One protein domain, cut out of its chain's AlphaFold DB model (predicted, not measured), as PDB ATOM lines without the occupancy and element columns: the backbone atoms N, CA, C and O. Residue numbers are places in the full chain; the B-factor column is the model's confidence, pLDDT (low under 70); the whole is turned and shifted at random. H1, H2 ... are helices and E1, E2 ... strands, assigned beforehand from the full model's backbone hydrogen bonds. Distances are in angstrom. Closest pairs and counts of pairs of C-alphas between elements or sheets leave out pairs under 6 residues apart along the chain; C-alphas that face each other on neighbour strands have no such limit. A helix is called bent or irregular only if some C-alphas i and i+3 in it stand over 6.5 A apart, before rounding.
ATOM      1  N   HIS A 178     -47.234 -29.256 -31.653       69.62
ATOM      2  CA  HIS A 178     -47.279 -28.296 -30.544       69.62
ATOM      3  C   HIS A 178     -47.883 -28.921 -29.274       69.62
ATOM      4  O   HIS A 178     -47.486 -28.570 -28.161       69.62
ATOM      5  N   GLU A 179     -48.813 -29.870 -29.421       76.94
ATOM      6  CA  GLU A 179     -49.360 -30.618 -28.287       76.94
ATOM      7  C   GLU A 179     -48.369 -31.671 -27.762       76.94
ATOM      8  O   GLU A 179     -48.215 -31.820 -26.552       76.94
ATOM      9  N   ASP A 180     -47.619 -32.337 -28.643       76.88
ATOM     10  CA  ASP A 180     -46.537 -33.254 -28.270       76.88
ATOM     11  C   ASP A 180     -45.364 -32.520 -27.608       76.88
ATOM     12  O   ASP A 180     -44.812 -33.023 -26.625       76.88
ATOM     13  N   GLN A 181     -45.020 -31.308 -28.065       81.06
ATOM     14  CA  GLN A 181     -44.064 -30.434 -27.372       81.06
ATOM     15  C   GLN A 181     -44.565 -30.063 -25.971       81.06
ATOM     16  O   GLN A 181     -43.849 -30.303 -25.002       81.06
ATOM     17  N   ALA A 182     -45.812 -29.602 -25.830       85.38
ATOM     18  CA  ALA A 182     -46.397 -29.298 -24.520       85.38
ATOM     19  C   ALA A 182     -46.457 -30.532 -23.593       85.38
ATOM     20  O   ALA A 182     -46.177 -30.436 -22.398       85.38
ATOM     21  N   ARG A 183     -46.761 -31.724 -24.127       83.19
ATOM     22  CA  ARG A 183     -46.724 -32.997 -23.382       83.19
ATOM     23  C   ARG A 183     -45.298 -33.405 -23.001       83.19
ATOM     24  O   ARG A 183     -45.105 -33.987 -21.934       83.19
ATOM     25  N   HIS A 184     -44.302 -33.116 -23.837       82.12
ATOM     26  CA  HIS A 184     -42.892 -33.358 -23.538       82.12
ATOM     27  C   HIS A 184     -42.374 -32.394 -22.460       82.12
ATOM     28  O   HIS A 184     -41.763 -32.841 -21.494       82.12
ATOM     29  N   GLU A 185     -42.686 -31.103 -22.559       88.00
ATOM     30  CA  GLU A 185     -42.380 -30.093 -21.538       88.00
ATOM     31  C   GLU A 185     -43.048 -30.426 -20.198       88.00
ATOM     32  O   GLU A 185     -42.371 -30.451 -19.172       88.00
ATOM     33  N   ALA A 186     -44.326 -30.816 -20.198       86.88
ATOM     34  CA  ALA A 186     -45.019 -31.273 -18.991       86.88
ATOM     35  C   ALA A 186     -44.400 -32.552 -18.389       86.88
ATOM     36  O   ALA A 186     -44.386 -32.720 -17.168       86.88
ATOM     37  N   ARG A 187     -43.851 -33.459 -19.213       86.00
ATOM     38  CA  ARG A 187     -43.080 -34.620 -18.725       86.00
ATOM     39  C   ARG A 187     -41.738 -34.202 -18.128       86.00
ATOM     40  O   ARG A 187     -41.369 -34.744 -17.088       86.00
ATOM     41  N   LEU A 188     -41.031 -33.252 -18.741       84.94
ATOM     42  CA  LEU A 188     -39.778 -32.710 -18.212       84.94
ATOM     43  C   LEU A 188     -39.998 -32.002 -16.868       84.94
ATOM     44  O   LEU A 188     -39.284 -32.316 -15.919       84.94
ATOM     45  N   ASP A 189     -41.012 -31.140 -16.757       87.88
ATOM     46  CA  ASP A 189     -41.385 -30.461 -15.508       87.88
ATOM     47  C   ASP A 189     -41.820 -31.456 -14.420       87.88
ATOM     48  O   ASP A 189     -41.383 -31.377 -13.272       87.88
ATOM     49  N   TRP A 190     -42.601 -32.481 -14.773       82.19
ATOM     50  CA  TRP A 190     -42.971 -33.537 -13.831       82.19
ATOM     51  C   TRP A 190     -41.763 -34.364 -13.366       82.19
ATOM     52  O   TRP A 190     -41.645 -34.705 -12.183       82.19
ATOM     53  N   GLU A 191     -40.824 -34.668 -14.265       83.44
ATOM     54  CA  GLU A 191     -39.560 -35.303 -13.902       83.44
ATOM     55  C   GLU A 191     -38.660 -34.398 -13.056       83.44
ATOM     56  O   GLU A 191     -37.978 -34.897 -12.162       83.44
ATOM     57  N   GLU A 192     -38.619 -33.096 -13.327       81.25
ATOM     58  CA  GLU A 192     -37.838 -32.114 -12.578       81.25
ATOM     59  C   GLU A 192     -38.420 -31.911 -11.177       81.25
ATOM     60  O   GLU A 192     -37.710 -32.104 -10.189       81.25
ATOM     61  N   SER A 193     -39.732 -31.717 -11.069       77.75
ATOM     62  CA  SER A 193     -40.493 -31.756  -9.817       77.75
ATOM     63  C   SER A 193     -40.217 -33.037  -9.021       77.75
ATOM     64  O   SER A 193     -39.937 -32.989  -7.817       77.75
ATOM     65  N   ARG A 194     -40.194 -34.202  -9.685       72.56
ATOM     66  CA  ARG A 194     -39.799 -35.472  -9.059       72.56
ATOM     67  C   ARG A 194     -38.330 -35.452  -8.611       72.56
ATOM     68  O   ARG A 194     -38.057 -35.884  -7.496       72.56
ATOM     69  N   LYS A 195     -37.385 -34.950  -9.417       67.50
ATOM     70  CA  LYS A 195     -35.948 -34.826  -9.070       67.50
ATOM     71  C   LYS A 195     -35.725 -33.886  -7.872       67.50
ATOM     72  O   LYS A 195     -34.854 -34.178  -7.047       67.50
ATOM     73  N   VAL A 196     -36.535 -32.832  -7.737       68.31
ATOM     74  CA  VAL A 196     -36.551 -31.883  -6.606       68.31
ATOM     75  C   VAL A 196     -37.119 -32.519  -5.332       68.31
ATOM     76  O   VAL A 196     -36.559 -32.309  -4.258       68.31
ATOM     77  N   GLN A 197     -38.167 -33.347  -5.427       64.44
ATOM     78  CA  GLN A 197     -38.739 -34.065  -4.276       64.44
ATOM     79  C   GLN A 197     -37.940 -35.318  -3.868       64.44
ATOM     80  O   GLN A 197     -37.934 -35.700  -2.697       64.44
ATOM     81  N   ASN A 198     -37.209 -35.939  -4.799       61.88
ATOM     82  CA  ASN A 198     -36.440 -37.169  -4.578       61.88
ATOM     83  C   ASN A 198     -35.487 -37.169  -3.347       61.88
ATOM     84  O   ASN A 198     -35.383 -38.209  -2.700       61.88
ATOM     85  N   PRO A 199     -34.814 -36.064  -2.939       62.69
ATOM     86  CA  PRO A 199     -33.953 -36.050  -1.749       62.69
ATOM     87  C   PRO A 199     -34.678 -36.364  -0.432       62.69
ATOM     88  O   PRO A 199     -34.014 -36.731   0.534       62.69
ATOM     89  N   LEU A 200     -36.002 -36.181  -0.377       63.00
ATOM     90  CA  LEU A 200     -36.817 -36.434   0.816       63.00
ATOM     91  C   LEU A 200     -37.271 -37.899   0.917       63.00
ATOM     92  O   LEU A 200     -37.514 -38.383   2.020       63.00
ATOM     93  N   TRP A 201     -37.364 -38.593  -0.223       61.25
ATOM     94  CA  TRP A 201     -37.915 -39.948  -0.331       61.25
ATOM     95  C   TRP A 201     -36.849 -41.028  -0.566       61.25
ATOM     96  O   TRP A 201     -37.037 -42.165  -0.139       61.25
ATOM     97  N   GLN A 202     -35.716 -40.695  -1.196       66.69
ATOM     98  CA  GLN A 202     -34.583 -41.611  -1.356       66.69
ATOM     99  C   GLN A 202     -33.460 -41.291  -0.354       66.69
ATOM    100  O   GLN A 202     -32.842 -40.225  -0.443       66.69
ATOM    101  N   PRO A 203     -33.133 -42.206   0.581       74.25
ATOM    102  CA  PRO A 203     -32.088 -41.971   1.568       74.25
ATOM    103  C   PRO A 203     -30.702 -41.969   0.910       74.25
ATOM    104  O   PRO A 203     -30.171 -43.012   0.532       74.25
ATOM    105  N   PHE A 204     -30.082 -40.791   0.817       83.25
ATOM    106  CA  PHE A 204     -28.721 -40.645   0.284       83.25
ATOM    107  C   PHE A 204     -27.653 -41.309   1.178       83.25
ATOM    108  O   PHE A 204     -26.601 -41.731   0.699       83.25
ATOM    109  N   LEU A 205     -27.913 -41.415   2.486       86.06
ATOM    110  CA  LEU A 205     -27.046 -42.099   3.446       86.06
ATOM    111  C   LEU A 205     -27.761 -43.310   4.046       86.06
ATOM    112  O   LEU A 205     -28.953 -43.260   4.336       86.06
ATOM    113  N   TYR A 206     -27.006 -44.370   4.339       85.81
ATOM    114  CA  TYR A 206     -27.508 -45.534   5.070       85.81
ATOM    115  C   TYR A 206     -28.002 -45.140   6.471       85.81
ATOM    116  O   TYR A 206     -27.196 -44.988   7.392       85.81
ATOM    117  N   GLY A 207     -29.325 -45.020   6.638       81.06
ATOM    118  CA  GLY A 207     -29.965 -44.526   7.862       81.06
ATOM    119  C   GLY A 207     -29.510 -45.236   9.140       81.06
ATOM    120  O   GLY A 207     -29.184 -44.570  10.116       81.06
ATOM    121  N   GLY A 208     -29.369 -46.568   9.122       82.25
ATOM    122  CA  GLY A 208     -28.880 -47.330  10.282       82.25
ATOM    123  C   GLY A 208     -27.443 -46.977  10.695       82.25
ATOM    124  O   GLY A 208     -27.171 -46.757  11.873       82.25
ATOM    125  N   ASN A 209     -26.528 -46.840   9.728       86.12
ATOM    126  CA  ASN A 209     -25.137 -46.442   9.990       86.12
ATOM    127  C   ASN A 209     -25.016 -44.968  10.405       86.12
ATOM    128  O   ASN A 209     -24.109 -44.616  11.160       86.12
ATOM    129  N   LEU A 210     -25.896 -44.106   9.887       87.12
ATOM    130  CA  LEU A 210     -25.975 -42.702  10.277       87.12
ATOM    131  C   LEU A 210     -26.463 -42.579  11.725       87.12
ATOM    132  O   LEU A 210     -25.774 -41.972  12.537       87.12
ATOM    133  N   ASN A 211     -27.579 -43.227  12.059       84.50
ATOM    134  CA  ASN A 211     -28.171 -43.239  13.395       84.50
ATOM    135  C   ASN A 211     -27.172 -43.754  14.454       84.50
ATOM    136  O   ASN A 211     -26.877 -43.057  15.419       84.50
ATOM    137  N   GLU A 212     -26.509 -44.888  14.197       86.56
ATOM    138  CA  GLU A 212     -25.449 -45.427  15.064       86.56
ATOM    139  C   GLU A 212     -24.307 -44.425  15.335       86.56
ATOM    140  O   GLU A 212     -23.741 -44.396  16.429       86.56
ATOM    141  N   ARG A 213     -23.952 -43.589  14.348       88.12
ATOM    142  CA  ARG A 213     -22.945 -42.527  14.514       88.12
ATOM    143  C   ARG A 213     -23.493 -41.318  15.259       88.12
ATOM    144  O   ARG A 213     -22.776 -40.786  16.099       88.12
ATOM    145  N   MET A 214     -24.727 -40.903  14.979       86.12
ATOM    146  CA  MET A 214     -25.374 -39.797  15.689       86.12
ATOM    147  C   MET A 214     -25.525 -40.130  17.173       86.12
ATOM    148  O   MET A 214     -25.127 -39.316  17.997       86.12
ATOM    149  N   ARG A 215     -25.936 -41.357  17.523       84.25
ATOM    150  CA  ARG A 215     -25.976 -41.823  18.916       84.25
ATOM    151  C   ARG A 215     -24.601 -41.796  19.587       84.25
ATOM    152  O   ARG A 215     -24.480 -41.306  20.702       84.25
ATOM    153  N   LYS A 216     -23.549 -42.271  18.907       89.50
ATOM    154  CA  LYS A 216     -22.170 -42.228  19.433       89.50
ATOM    155  C   LYS A 216     -21.676 -40.805  19.692       89.50
ATOM    156  O   LYS A 216     -21.062 -40.576  20.725       89.50
ATOM    157  N   ILE A 217     -21.965 -39.867  18.790       88.69
ATOM    158  CA  ILE A 217     -21.634 -38.448  18.981       88.69
ATOM    159  C   ILE A 217     -22.478 -37.865  20.123       88.69
ATOM    160  O   ILE A 217     -21.929 -37.221  21.004       88.69
ATOM    161  N   SER A 218     -23.778 -38.172  20.188       86.12
ATOM    162  CA  SER A 218     -24.662 -37.730  21.276       86.12
ATOM    163  C   SER A 218     -24.151 -38.174  22.650       86.12
ATOM    164  O   SER A 218     -24.122 -37.383  23.585       86.12
ATOM    165  N   GLN A 219     -23.681 -39.420  22.759       85.88
ATOM    166  CA  GLN A 219     -23.082 -39.969  23.979       85.88
ATOM    167  C   GLN A 219     -21.733 -39.323  24.334       85.88
ATOM    168  O   GLN A 219     -21.427 -39.193  25.514       85.88
ATOM    169  N   GLN A 220     -20.932 -38.933  23.335       90.69
ATOM    170  CA  GLN A 220     -19.636 -38.265  23.527       90.69
ATOM    171  C   GLN A 220     -19.788 -36.802  23.961       90.69
ATOM    172  O   GLN A 220     -19.054 -36.351  24.829       90.69
ATOM    173  N   GLU A 221     -20.756 -36.090  23.387       89.31
ATOM    174  CA  GLU A 221     -21.038 -34.671  23.653       89.31
ATOM    175  C   GLU A 221     -22.077 -34.473  24.780       89.31
ATOM    176  O   GLU A 221     -22.579 -33.370  24.983       89.31
ATOM    177  N   HIS A 222     -22.457 -35.547  25.486       82.56
ATOM    178  CA  HIS A 222     -23.496 -35.573  26.532       82.56
ATOM    179  C   HIS A 222     -24.867 -34.988  26.123       82.56
ATOM    180  O   HIS A 222     -25.682 -34.619  26.970       82.56
ATOM    181  N   LEU A 223     -25.157 -34.957  24.822       80.75
ATOM    182  CA  LEU A 223     -26.448 -34.560  24.269       80.75
ATOM    183  C   LEU A 223     -27.498 -35.637  24.568       80.75
ATOM    184  O   LEU A 223     -27.235 -36.836  24.421       80.75
ATOM    185  N   THR A 224     -28.714 -35.212  24.919       70.44
ATOM    186  CA  THR A 224     -29.862 -36.115  25.064       70.44
ATOM    187  C   THR A 224     -30.097 -36.856  23.753       70.44
ATOM    188  O   THR A 224     -30.433 -36.240  22.742       70.44
ATOM    189  N   ASP A 225     -29.920 -38.178  23.773       65.44
ATOM    190  CA  ASP A 225     -30.106 -39.019  22.594       65.44
ATOM    191  C   ASP A 225     -31.536 -38.825  22.047       65.44
ATOM    192  O   ASP A 225     -32.496 -39.039  22.792       65.44
ATOM    193  N   PRO A 226     -31.731 -38.440  20.772       60.59
ATOM    194  CA  PRO A 226     -33.064 -38.380  20.176       60.59
ATOM    195  C   PRO A 226     -33.749 -39.761  20.114       60.59
ATOM    196  O   PRO A 226     -34.965 -39.825  19.946       60.59
ATOM    197  N   GLN A 227     -33.009 -40.865  20.303       59.91
ATOM    198  CA  GLN A 227     -33.564 -42.200  20.551       59.91
ATOM    199  C   GLN A 227     -33.906 -42.487  22.028       59.91
ATOM    200  O   GLN A 227     -34.428 -43.566  22.308       59.91
ATOM    201  N   ALA A 228     -33.681 -41.579  22.988       51.72
ATOM    202  CA  ALA A 228     -34.065 -41.765  24.395       51.72
ATOM    203  C   ALA A 228     -35.601 -41.720  24.564       51.72
ATOM    204  O   ALA A 228     -36.223 -40.674  24.794       51.72
ATOM    205  N   GLY A 229     -36.205 -42.899  24.400       50.12
ATOM    206  CA  GLY A 229     -37.648 -43.145  24.297       50.12
ATOM    207  C   GLY A 229     -37.973 -44.221  23.250       50.12
ATOM    208  O   GLY A 229     -38.919 -44.985  23.415       50.12
ATOM    209  N   VAL A 230     -37.128 -44.369  22.224       49.59
ATOM    210  CA  VAL A 230     -37.171 -45.486  21.275       49.59
ATOM    211  C   VAL A 230     -36.513 -46.701  21.926       49.59
ATOM    212  O   VAL A 230     -35.313 -46.940  21.787       49.59
ATOM    213  N   LEU A 231     -37.322 -47.488  22.635       47.34
ATOM    214  CA  LEU A 231     -36.966 -48.831  23.094       47.34
ATOM    215  C   LEU A 231     -36.729 -49.754  21.887       47.34
ATOM    216  O   LEU A 231     -37.581 -50.552  21.504       47.34
ATOM    217  N   VAL A 232     -35.533 -49.677  21.295       51.59
ATOM    218  CA  VAL A 232     -34.970 -50.816  20.565       51.59
ATOM    219  C   VAL A 232     -34.891 -51.948  21.578       51.59
ATOM    220  O   VAL A 232     -34.213 -51.788  22.590       51.59
ATOM    221  N   ASN A 233     -35.592 -53.056  21.327       44.16
ATOM    222  CA  ASN A 233     -35.674 -54.180  22.256       44.16
ATOM    223  C   ASN A 233     -34.260 -54.631  22.675       44.16
ATOM    224  O   ASN A 233     -33.541 -55.276  21.907       44.16
ATOM    225  N   THR A 234     -33.842 -54.251  23.884       49.69
ATOM    226  CA  THR A 234     -32.484 -54.488  24.402       49.69
ATOM    227  C   THR A 234     -32.262 -55.963  24.742       49.69
ATOM    228  O   THR A 234     -31.125 -56.410  24.896       49.69
ATOM    229  N   VAL A 242     -44.228 -56.986  29.973       54.53
ATOM    230  CA  VAL A 242     -45.584 -56.424  29.942       54.53
ATOM    231  C   VAL A 242     -45.853 -55.666  31.245       54.53
ATOM    232  O   VAL A 242     -45.570 -56.178  32.326       54.53
ATOM    233  N   ALA A 243     -46.398 -54.449  31.172       53.34
ATOM    234  CA  ALA A 243     -46.993 -53.778  32.329       53.34
ATOM    235  C   ALA A 243     -48.514 -53.847  32.244       53.34
ATOM    236  O   ALA A 243     -49.111 -53.451  31.248       53.34
ATOM    237  N   ARG A 244     -49.150 -54.254  33.339       53.28
ATOM    238  CA  ARG A 244     -50.545 -53.898  33.591       53.28
ATOM    239  C   ARG A 244     -50.534 -52.580  34.348       53.28
ATOM    240  O   ARG A 244     -49.976 -52.516  35.439       53.28
ATOM    241  N   VAL A 245     -51.098 -51.541  33.742       58.66
ATOM    242  CA  VAL A 245     -51.375 -50.276  34.427       58.66
ATOM    243  C   VAL A 245     -52.880 -50.227  34.635       58.66
ATOM    244  O   VAL A 245     -53.647 -50.304  33.674       58.66
ATOM    245  N   ASN A 246     -53.304 -50.141  35.893       54.53
ATOM    246  CA  ASN A 246     -54.712 -49.971  36.218       54.53
ATOM    247  C   ASN A 246     -55.089 -48.522  35.900       54.53
ATOM    248  O   ASN A 246     -54.554 -47.601  36.515       54.53
ATOM    249  N   GLY A 247     -55.977 -48.321  34.925       54.88
ATOM    250  CA  GLY A 247     -56.586 -47.015  34.705       54.88
ATOM    251  C   GLY A 247     -57.526 -46.655  35.857       54.88
ATOM    252  O   GLY A 247     -58.105 -47.535  36.493       54.88
ATOM    253  N   GLU A 248     -57.724 -45.358  36.082       53.78
ATOM    254  CA  GLU A 248     -58.535 -44.803  37.179       53.78
ATOM    255  C   GLU A 248     -60.028 -45.207  37.124       53.78
ATOM    256  O   GLU A 248     -60.751 -45.074  38.104       53.78
ATOM    257  N   GLN A 249     -60.481 -45.781  36.001       51.56
ATOM    258  CA  GLN A 249     -61.823 -46.352  35.808       51.56
ATOM    259  C   GLN A 249     -61.845 -47.897  35.778       51.56
ATOM    260  O   GLN A 249     -62.715 -48.501  35.160       51.56
ATOM    261  N   GLY A 250     -60.861 -48.574  36.383       52.56
ATOM    262  CA  GLY A 250     -60.853 -50.041  36.535       52.56
ATOM    263  C   GLY A 250     -60.567 -50.848  35.258       52.56
ATOM    264  O   GLY A 250     -60.425 -52.069  35.318       52.56
ATOM    265  N   ALA A 251     -60.419 -50.193  34.104       47.53
ATOM    266  CA  ALA A 251     -59.974 -50.831  32.872       47.53
ATOM    267  C   ALA A 251     -58.466 -51.146  32.939       47.53
ATOM    268  O   ALA A 251     -57.612 -50.283  32.713       47.53
ATOM    269  N   THR A 252     -58.131 -52.400  33.243       49.53
ATOM    270  CA  THR A 252     -56.753 -52.915  33.252       49.53
ATOM    271  C   THR A 252     -56.195 -52.974  31.830       49.53
ATOM    272  O   THR A 252     -56.338 -53.984  31.137       49.53
ATOM    273  N   ARG A 253     -55.532 -51.905  31.373       51.94
ATOM    274  CA  ARG A 253     -54.881 -51.915  30.059       51.94
ATOM    275  C   ARG A 253     -53.546 -52.647  30.169       51.94
ATOM    276  O   ARG A 253     -52.626 -52.223  30.869       51.94
ATOM    277  N   VAL A 254     -53.456 -53.773  29.468       52.62
ATOM    278  CA  VAL A 254     -52.204 -54.500  29.258       52.62
ATOM    279  C   VAL A 254     -51.383 -53.696  28.248       52.62
ATOM    280  O   VAL A 254     -51.782 -53.566  27.095       52.62
ATOM    281  N   ILE A 255     -50.281 -53.097  28.699       52.81
ATOM    282  CA  ILE A 255     -49.348 -52.343  27.861       52.81
ATOM    283  C   ILE A 255     -48.077 -53.178  27.721       52.81
ATOM    284  O   ILE A 255     -47.283 -53.309  28.660       52.81
ATOM    285  N   ASP A 256     -47.871 -53.735  26.531       48.44
ATOM    286  CA  ASP A 256     -46.614 -54.377  26.160       48.44
ATOM    287  C   ASP A 256     -45.505 -53.322  26.135       48.44
ATOM    288  O   ASP A 256     -45.430 -52.522  25.203       48.44
ATOM    289  N   LYS A 257     -44.578 -53.334  27.106       51.41
ATOM    290  CA  LYS A 257     -43.433 -52.398  27.111       51.41
ATOM    291  C   LYS A 257     -42.427 -52.687  25.986       51.41
ATOM    292  O   LYS A 257     -41.413 -52.003  25.887       51.41
ATOM    293  N   GLY A 258     -42.662 -53.728  25.183       44.78
ATOM    294  CA  GLY A 258     -41.892 -54.036  23.979       44.78
ATOM    295  C   GLY A 258     -42.487 -53.506  22.681       44.78
ATOM    296  O   GLY A 258     -41.772 -53.487  21.682       44.78
ATOM    297  N   GLN A 259     -43.743 -53.047  22.671       44.69
ATOM    298  CA  GLN A 259     -44.140 -52.101  21.639       44.69
ATOM    299  C   GLN A 259     -43.607 -50.739  22.057       44.69
ATOM    300  O   GLN A 259     -43.859 -50.272  23.168       44.69
ATOM    301  N   ALA A 260     -42.818 -50.127  21.174       43.97
ATOM    302  CA  ALA A 260     -42.318 -48.786  21.392       43.97
ATOM    303  C   ALA A 260     -43.508 -47.874  21.702       43.97
ATOM    304  O   ALA A 260     -44.384 -47.691  20.852       43.97
ATOM    305  N   ILE A 261     -43.518 -47.285  22.901       47.22
ATOM    306  CA  ILE A 261     -44.324 -46.099  23.160       47.22
ATOM    307  C   ILE A 261     -43.677 -45.011  22.313       47.22
ATOM    308  O   ILE A 261     -42.743 -44.329  22.736       47.22
ATOM    309  N   LEU A 262     -44.127 -44.955  21.060       49.34
ATOM    310  CA  LEU A 262     -43.850 -43.898  20.115       49.34
ATOM    311  C   LEU A 262     -44.364 -42.618  20.756       49.34
ATOM    312  O   LEU A 262     -45.525 -42.243  20.622       49.34
ATOM    313  N   ASP A 263     -43.470 -41.937  21.456       53.94
ATOM    314  CA  ASP A 263     -43.528 -40.495  21.570       53.94
ATOM    315  C   ASP A 263     -43.344 -39.990  20.131       53.94
ATOM    316  O   ASP A 263     -42.215 -39.820  19.663       53.94
ATOM    317  N   TYR A 264     -44.449 -39.938  19.369       54.25
ATOM    318  CA  TYR A 264     -44.458 -39.729  17.913       54.25
ATOM    319  C   TYR A 264     -43.616 -38.500  17.559       54.25
ATOM    320  O   TYR A 264     -42.736 -38.559  16.708       54.25
ATOM    321  N   HIS A 265     -43.746 -37.445  18.366       60.16
ATOM    322  CA  HIS A 265     -42.952 -36.227  18.286       60.16
ATOM    323  C   HIS A 265     -41.429 -36.440  18.365       60.16
ATOM    324  O   HIS A 265     -40.694 -35.668  17.755       60.16
ATOM    325  N   LYS A 266     -40.921 -37.448  19.084       65.69
ATOM    326  CA  LYS A 266     -39.486 -37.795  19.110       65.69
ATOM    327  C   LYS A 266     -39.072 -38.619  17.892       65.69
ATOM    328  O   LYS A 266     -38.022 -38.348  17.311       65.69
ATOM    329  N   GLY A 267     -39.899 -39.589  17.494       65.19
ATOM    330  CA  GLY A 267     -39.673 -40.400  16.292       65.19
ATOM    331  C   GLY A 267     -39.626 -39.549  15.020       65.19
ATOM    332  O   GLY A 267     -38.675 -39.650  14.243       65.19
ATOM    333  N   ASP A 268     -40.593 -38.645  14.870       71.62
ATOM    334  CA  ASP A 268     -40.715 -37.734  13.732       71.62
ATOM    335  C   ASP A 268     -39.559 -36.726  13.694       71.62
ATOM    336  O   ASP A 268     -38.898 -36.587  12.662       71.62
ATOM    337  N   ARG A 269     -39.213 -36.106  14.838       77.50
ATOM    338  CA  ARG A 269     -38.041 -35.213  14.947       77.50
ATOM    339  C   ARG A 269     -36.749 -35.911  14.536       77.50
ATOM    340  O   ARG A 269     -35.943 -35.314  13.826       77.50
ATOM    341  N   LEU A 270     -36.535 -37.161  14.954       78.94
ATOM    342  CA  LEU A 270     -35.371 -37.937  14.524       78.94
ATOM    343  C   LEU A 270     -35.403 -38.193  13.011       78.94
ATOM    344  O   LEU A 270     -34.379 -38.033  12.346       78.94
ATOM    345  N   GLY A 271     -36.566 -38.546  12.459       79.62
ATOM    346  CA  GLY A 271     -36.769 -38.707  11.020       79.62
ATOM    347  C   GLY A 271     -36.389 -37.453  10.228       79.62
ATOM    348  O   GLY A 271     -35.635 -37.544   9.259       79.62
ATOM    349  N   ASP A 272     -36.841 -36.281  10.670       82.94
ATOM    350  CA  ASP A 272     -36.544 -35.000  10.019       82.94
ATOM    351  C   ASP A 272     -35.081 -34.578  10.183       82.94
ATOM    352  O   ASP A 272     -34.452 -34.165   9.209       82.94
ATOM    353  N   ILE A 273     -34.480 -34.792  11.358       85.50
ATOM    354  CA  ILE A 273     -33.038 -34.607  11.570       85.50
ATOM    355  C   ILE A 273     -32.229 -35.474  10.590       85.50
ATOM    356  O   ILE A 273     -31.283 -34.980   9.970       85.50
ATOM    357  N   LEU A 274     -32.608 -36.745  10.385       84.69
ATOM    358  CA  LEU A 274     -31.949 -37.610   9.400       84.69
ATOM    359  C   LEU A 274     -32.114 -37.077   7.969       84.69
ATOM    360  O   LEU A 274     -31.116 -37.020   7.244       84.69
ATOM    361  N   LYS A 275     -33.320 -36.648   7.563       85.50
ATOM    362  CA  LYS A 275     -33.565 -36.035   6.239       85.50
ATOM    363  C   LYS A 275     -32.690 -34.795   6.035       85.50
ATOM    364  O   LYS A 275     -32.008 -34.695   5.016       85.50
ATOM    365  N   CYS A 276     -32.631 -33.893   7.017       88.19
ATOM    366  CA  CYS A 276     -31.797 -32.691   6.974       88.19
ATOM    367  C   CYS A 276     -30.304 -33.022   6.829       88.19
ATOM    368  O   CYS A 276     -29.627 -32.430   5.989       88.19
ATOM    369  N   VAL A 277     -29.784 -34.001   7.580       89.75
ATOM    370  CA  VAL A 277     -28.375 -34.428   7.466       89.75
ATOM    371  C   VAL A 277     -28.086 -35.084   6.111       89.75
ATOM    372  O   VAL A 277     -27.035 -34.825   5.519       89.75
ATOM    373  N   MET A 278     -29.005 -35.898   5.579       89.25
ATOM    374  CA  MET A 278     -28.870 -36.483   4.239       89.25
ATOM    375  C   MET A 278     -28.872 -35.408   3.150       89.25
ATOM    376  O   MET A 278     -27.990 -35.421   2.290       89.25
ATOM    377  N   LEU A 279     -29.800 -34.448   3.219       88.88
ATOM    378  CA  LEU A 279     -29.899 -33.330   2.284       88.88
ATOM    379  C   LEU A 279     -28.640 -32.454   2.323       88.88
ATOM    380  O   LEU A 279     -28.040 -32.217   1.279       88.88
ATOM    381  N   ALA A 280     -28.186 -32.053   3.514       90.94
ATOM    382  CA  ALA A 280     -26.965 -31.264   3.696       90.94
ATOM    383  C   ALA A 280     -25.702 -32.005   3.219       90.94
ATOM    384  O   ALA A 280     -24.772 -31.398   2.687       90.94
ATOM    385  N   THR A 281     -25.662 -33.333   3.366       90.88
ATOM    386  CA  THR A 281     -24.551 -34.142   2.845       90.88
ATOM    387  C   THR A 281     -24.601 -34.239   1.319       90.88
ATOM    388  O   THR A 281     -23.557 -34.129   0.674       90.88
ATOM    389  N   LYS A 282     -25.798 -34.381   0.730       90.06
ATOM    390  CA  LYS A 282     -26.003 -34.376  -0.724       90.06
ATOM    391  C   LYS A 282     -25.578 -33.038  -1.331       90.06
ATOM    392  O   LYS A 282     -24.717 -33.037  -2.203       90.06
ATOM    393  N   THR A 283     -26.102 -31.910  -0.841       91.19
ATOM    394  CA  THR A 283     -25.755 -30.572  -1.361       91.19
ATOM    395  C   THR A 283     -24.261 -30.286  -1.239       91.19
ATOM    396  O   THR A 283     -23.653 -29.801  -2.192       91.19
ATOM    397  N   ARG A 284     -23.627 -30.671  -0.121       91.38
ATOM    398  CA  ARG A 284     -22.176 -30.529   0.054       91.38
ATOM    399  C   ARG A 284     -21.370 -31.369  -0.939       91.38
ATOM    400  O   ARG A 284     -20.406 -30.859  -1.506       91.38
ATOM    401  N   LEU A 285     -21.737 -32.630  -1.166       92.12
ATOM    402  CA  LEU A 285     -21.042 -33.480  -2.140       92.12
ATOM    403  C   LEU A 285     -21.265 -32.997  -3.577       92.12
ATOM    404  O   LEU A 285     -20.309 -32.962  -4.345       92.12
ATOM    405  N   THR A 286     -22.472 -32.538  -3.920       92.31
ATOM    406  CA  THR A 286     -22.746 -31.870  -5.201       92.31
ATOM    407  C   THR A 286     -21.884 -30.617  -5.374       92.31
ATOM    408  O   THR A 286     -21.308 -30.433  -6.442       92.31
ATOM    409  N   GLY A 287     -21.712 -29.797  -4.331       94.12
ATOM    410  CA  GLY A 287     -20.820 -28.633  -4.350       94.12
ATOM    411  C   GLY A 287     -19.354 -29.004  -4.608       94.12
ATOM    412  O   GLY A 287     -18.735 -28.448  -5.513       94.12
ATOM    413  N   LEU A 288     -18.824 -29.994  -3.880       94.19
ATOM    414  CA  LEU A 288     -17.453 -30.495  -4.064       94.19
ATOM    415  C   LEU A 288     -17.231 -31.065  -5.476       94.19
ATOM    416  O   LEU A 288     -16.228 -30.754  -6.120       94.19
ATOM    417  N   VAL A 289     -18.171 -31.871  -5.983       94.69
ATOM    418  CA  VAL A 289     -18.110 -32.442  -7.340       94.69
ATOM    419  C   VAL A 289     -18.226 -31.348  -8.402       94.69
ATOM    420  O   VAL A 289     -17.466 -31.369  -9.365       94.69
ATOM    421  N   SER A 290     -19.101 -30.356  -8.214       94.88
ATOM    422  CA  SER A 290     -19.248 -29.215  -9.127       94.88
ATOM    423  C   SER A 290     -17.954 -28.398  -9.220       94.88
ATOM    424  O   SER A 290     -17.437 -28.197 -10.322       94.88
ATOM    425  N   GLN A 291     -17.354 -28.035  -8.080       95.19
ATOM    426  CA  GLN A 291     -16.060 -27.344  -8.030       95.19
ATOM    427  C   GLN A 291     -14.942 -28.174  -8.677       95.19
ATOM    428  O   GLN A 291     -14.168 -27.648  -9.475       95.19
ATOM    429  N   SER A 292     -14.904 -29.484  -8.416       94.12
ATOM    430  CA  SER A 292     -13.924 -30.385  -9.039       94.12
ATOM    431  C   SER A 292     -14.145 -30.506 -10.552       94.12
ATOM    432  O   SER A 292     -13.182 -30.601 -11.305       94.12
ATOM    433  N   SER A 293     -15.398 -30.451 -11.023       93.81
ATOM    434  CA  SER A 293     -15.737 -30.452 -12.453       93.81
ATOM    435  C   SER A 293     -15.314 -29.161 -13.153       93.81
ATOM    436  O   SER A 293     -14.849 -29.210 -14.291       93.81
ATOM    437  N   ARG A 294     -15.424 -28.017 -12.467       92.62
ATOM    438  CA  ARG A 294     -14.948 -26.723 -12.959       92.62
ATOM    439  C   ARG A 294     -13.427 -26.731 -13.087       92.62
ATOM    440  O   ARG A 294     -12.930 -26.467 -14.176       92.62
ATOM    441  N   LEU A 295     -12.721 -27.151 -12.036       91.44
ATOM    442  CA  LEU A 295     -11.263 -27.294 -12.050       91.44
ATOM    443  C   LEU A 295     -10.829 -28.258 -13.166       91.44
ATOM    444  O   LEU A 295      -9.956 -27.919 -13.954       91.44
ATOM    445  N   ALA A 296     -11.497 -29.407 -13.325       90.44
ATOM    446  CA  ALA A 296     -11.224 -30.352 -14.410       90.44
ATOM    447  C   ALA A 296     -11.422 -29.756 -15.819       90.44
ATOM    448  O   ALA A 296     -10.676 -30.110 -16.733       90.44
ATOM    449  N   LYS A 297     -12.399 -28.857 -16.008       88.56
ATOM    450  CA  LYS A 297     -12.623 -28.131 -17.271       88.56
ATOM    451  C   LYS A 297     -11.541 -27.081 -17.519       88.56
ATOM    452  O   LYS A 297     -10.915 -27.126 -18.570       88.56
ATOM    453  N   GLU A 298     -11.287 -26.193 -16.556       88.00
ATOM    454  CA  GLU A 298     -10.237 -25.157 -16.628       88.00
ATOM    455  C   GLU A 298      -8.873 -25.795 -16.945       88.00
ATOM    456  O   GLU A 298      -8.178 -25.408 -17.880       88.00
ATOM    457  N   ARG A 299      -8.552 -26.883 -16.249       85.31
ATOM    458  CA  ARG A 299      -7.376 -27.729 -16.462       85.31
ATOM    459  C   ARG A 299      -7.262 -28.268 -17.891       85.31
ATOM    460  O   ARG A 299      -6.192 -28.143 -18.472       85.31
ATOM    461  N   ARG A 300      -8.335 -28.813 -18.485       82.00
ATOM    462  CA  ARG A 300      -8.321 -29.239 -19.902       82.00
ATOM    463  C   ARG A 300      -8.143 -28.067 -20.862       82.00
ATOM    464  O   ARG A 300      -7.358 -28.180 -21.798       82.00
ATOM    465  N   LEU A 301      -8.847 -26.961 -20.621       81.56
ATOM    466  CA  LEU A 301      -8.771 -25.760 -21.456       81.56
ATOM    467  C   LEU A 301      -7.342 -25.205 -21.494       81.56
ATOM    468  O   LEU A 301      -6.835 -24.912 -22.572       81.56
ATOM    469  N   HIS A 302      -6.661 -25.141 -20.348       78.31
ATOM    470  CA  HIS A 302      -5.320 -24.559 -20.247       78.31
ATOM    471  C   HIS A 302      -4.165 -25.556 -20.455       78.31
ATOM    472  O   HIS A 302      -3.042 -25.127 -20.711       78.31
ATOM    473  N   SER A 303      -4.387 -26.878 -20.404       72.94
ATOM    474  CA  SER A 303      -3.286 -27.862 -20.450       72.94
ATOM    475  C   SER A 303      -2.489 -27.884 -21.754       72.94
ATOM    476  O   SER A 303      -1.332 -28.299 -21.736       72.94
TER     477      SER A 303
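What this domain is: This is residues 178 to 234 and 242 to 303 of the 539 residues of the protein "TBP-associated factor 4" of Phialophora attinorum (UniProt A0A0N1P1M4). What shape do these atoms make? One very long helix, H3, makes most of the longest axis of an open, branched shape: H1 meets it with residues 199 and 200 while residues 178 to 198 stick out as a free arm, H2 leads away from it on the other side, and a small hairpin of E1 and E2 lies beyond its first residues. Residues 284 to 303 of H3 also stand free. What are the parts and the size? The printed part has 119 residues, with three named helices and two named strands in the order H1, H2, E1, E2, H3; the class is mostly helix, and the sheet, E1 - E2, is antiparallel. The whole is extended and flat, with a radius of gyration of the C-alphas of 23.8 A and spans of 79 by 49 by 18 A.

How they stand to each other: How does H1, residues 178 to 201, stand to H3, residues 264 to 303? They touch through residues 199 to 200 and 275 to 279 alone; the closest C-alphas, those of Pro 199 and Leu 279, are 6.3 A apart. Their lines stand at a steep tilt of 63 degrees, opposite ways, though the line of H1 is a rough one. Where is H2, residues 207 to 220? It only just touches H3, with 3 pairs of C-alphas within 8 A, through residues 207 to 211 and residue 274 alone; the closest C-alphas, those of Gly 207 and Leu 274, are 7.4 A apart. The two are about perpendicular at 76 degrees, and H1 and H2 are apart. How do E1, residues 242 to 246, and E2, residues 252 to 256, pair? They form an antiparallel hairpin at 155 degrees, with N 255 and O 243 at 2.8 A and N 243 and O 255 at 2.9 A within hydrogen-bond range. Are the helix backbones complete? Every O i to N i+4 pair is within hydrogen-bond range in H2 and H3, and 17 of 20 are in H1.

Where its parts are: Where does H1 run? From C-alpha 178 at (-47.279, -28.296, -30.544) it is 33.7 A long, with a kink of 28 degrees near residue 195; it is irregular, but only just, with C-alphas 196 and 199 6.9 A apart. What follows? H2 is 19.8 A long, E1 12.8 A and E2 12.5 A. H3 is 57.5 A long, from (-44.458, -39.729, 17.913) to C-alpha 303 at (-3.286, -27.862, -20.450).

The domain as a whole: How far does it reach? The two farthest C-alphas, those of Gly 250 and Ser 303, are 84.0 A apart. Where is it cut? Residues 235 to 241 are not printed, and C-alphas 234 and 242 are 14.4 A apart. Where is confidence low? The mean pLDDT of the printed part is 74.1, and residue 178 and residues 195 to 202, 225 to 234 and 242 to 267 are under 70.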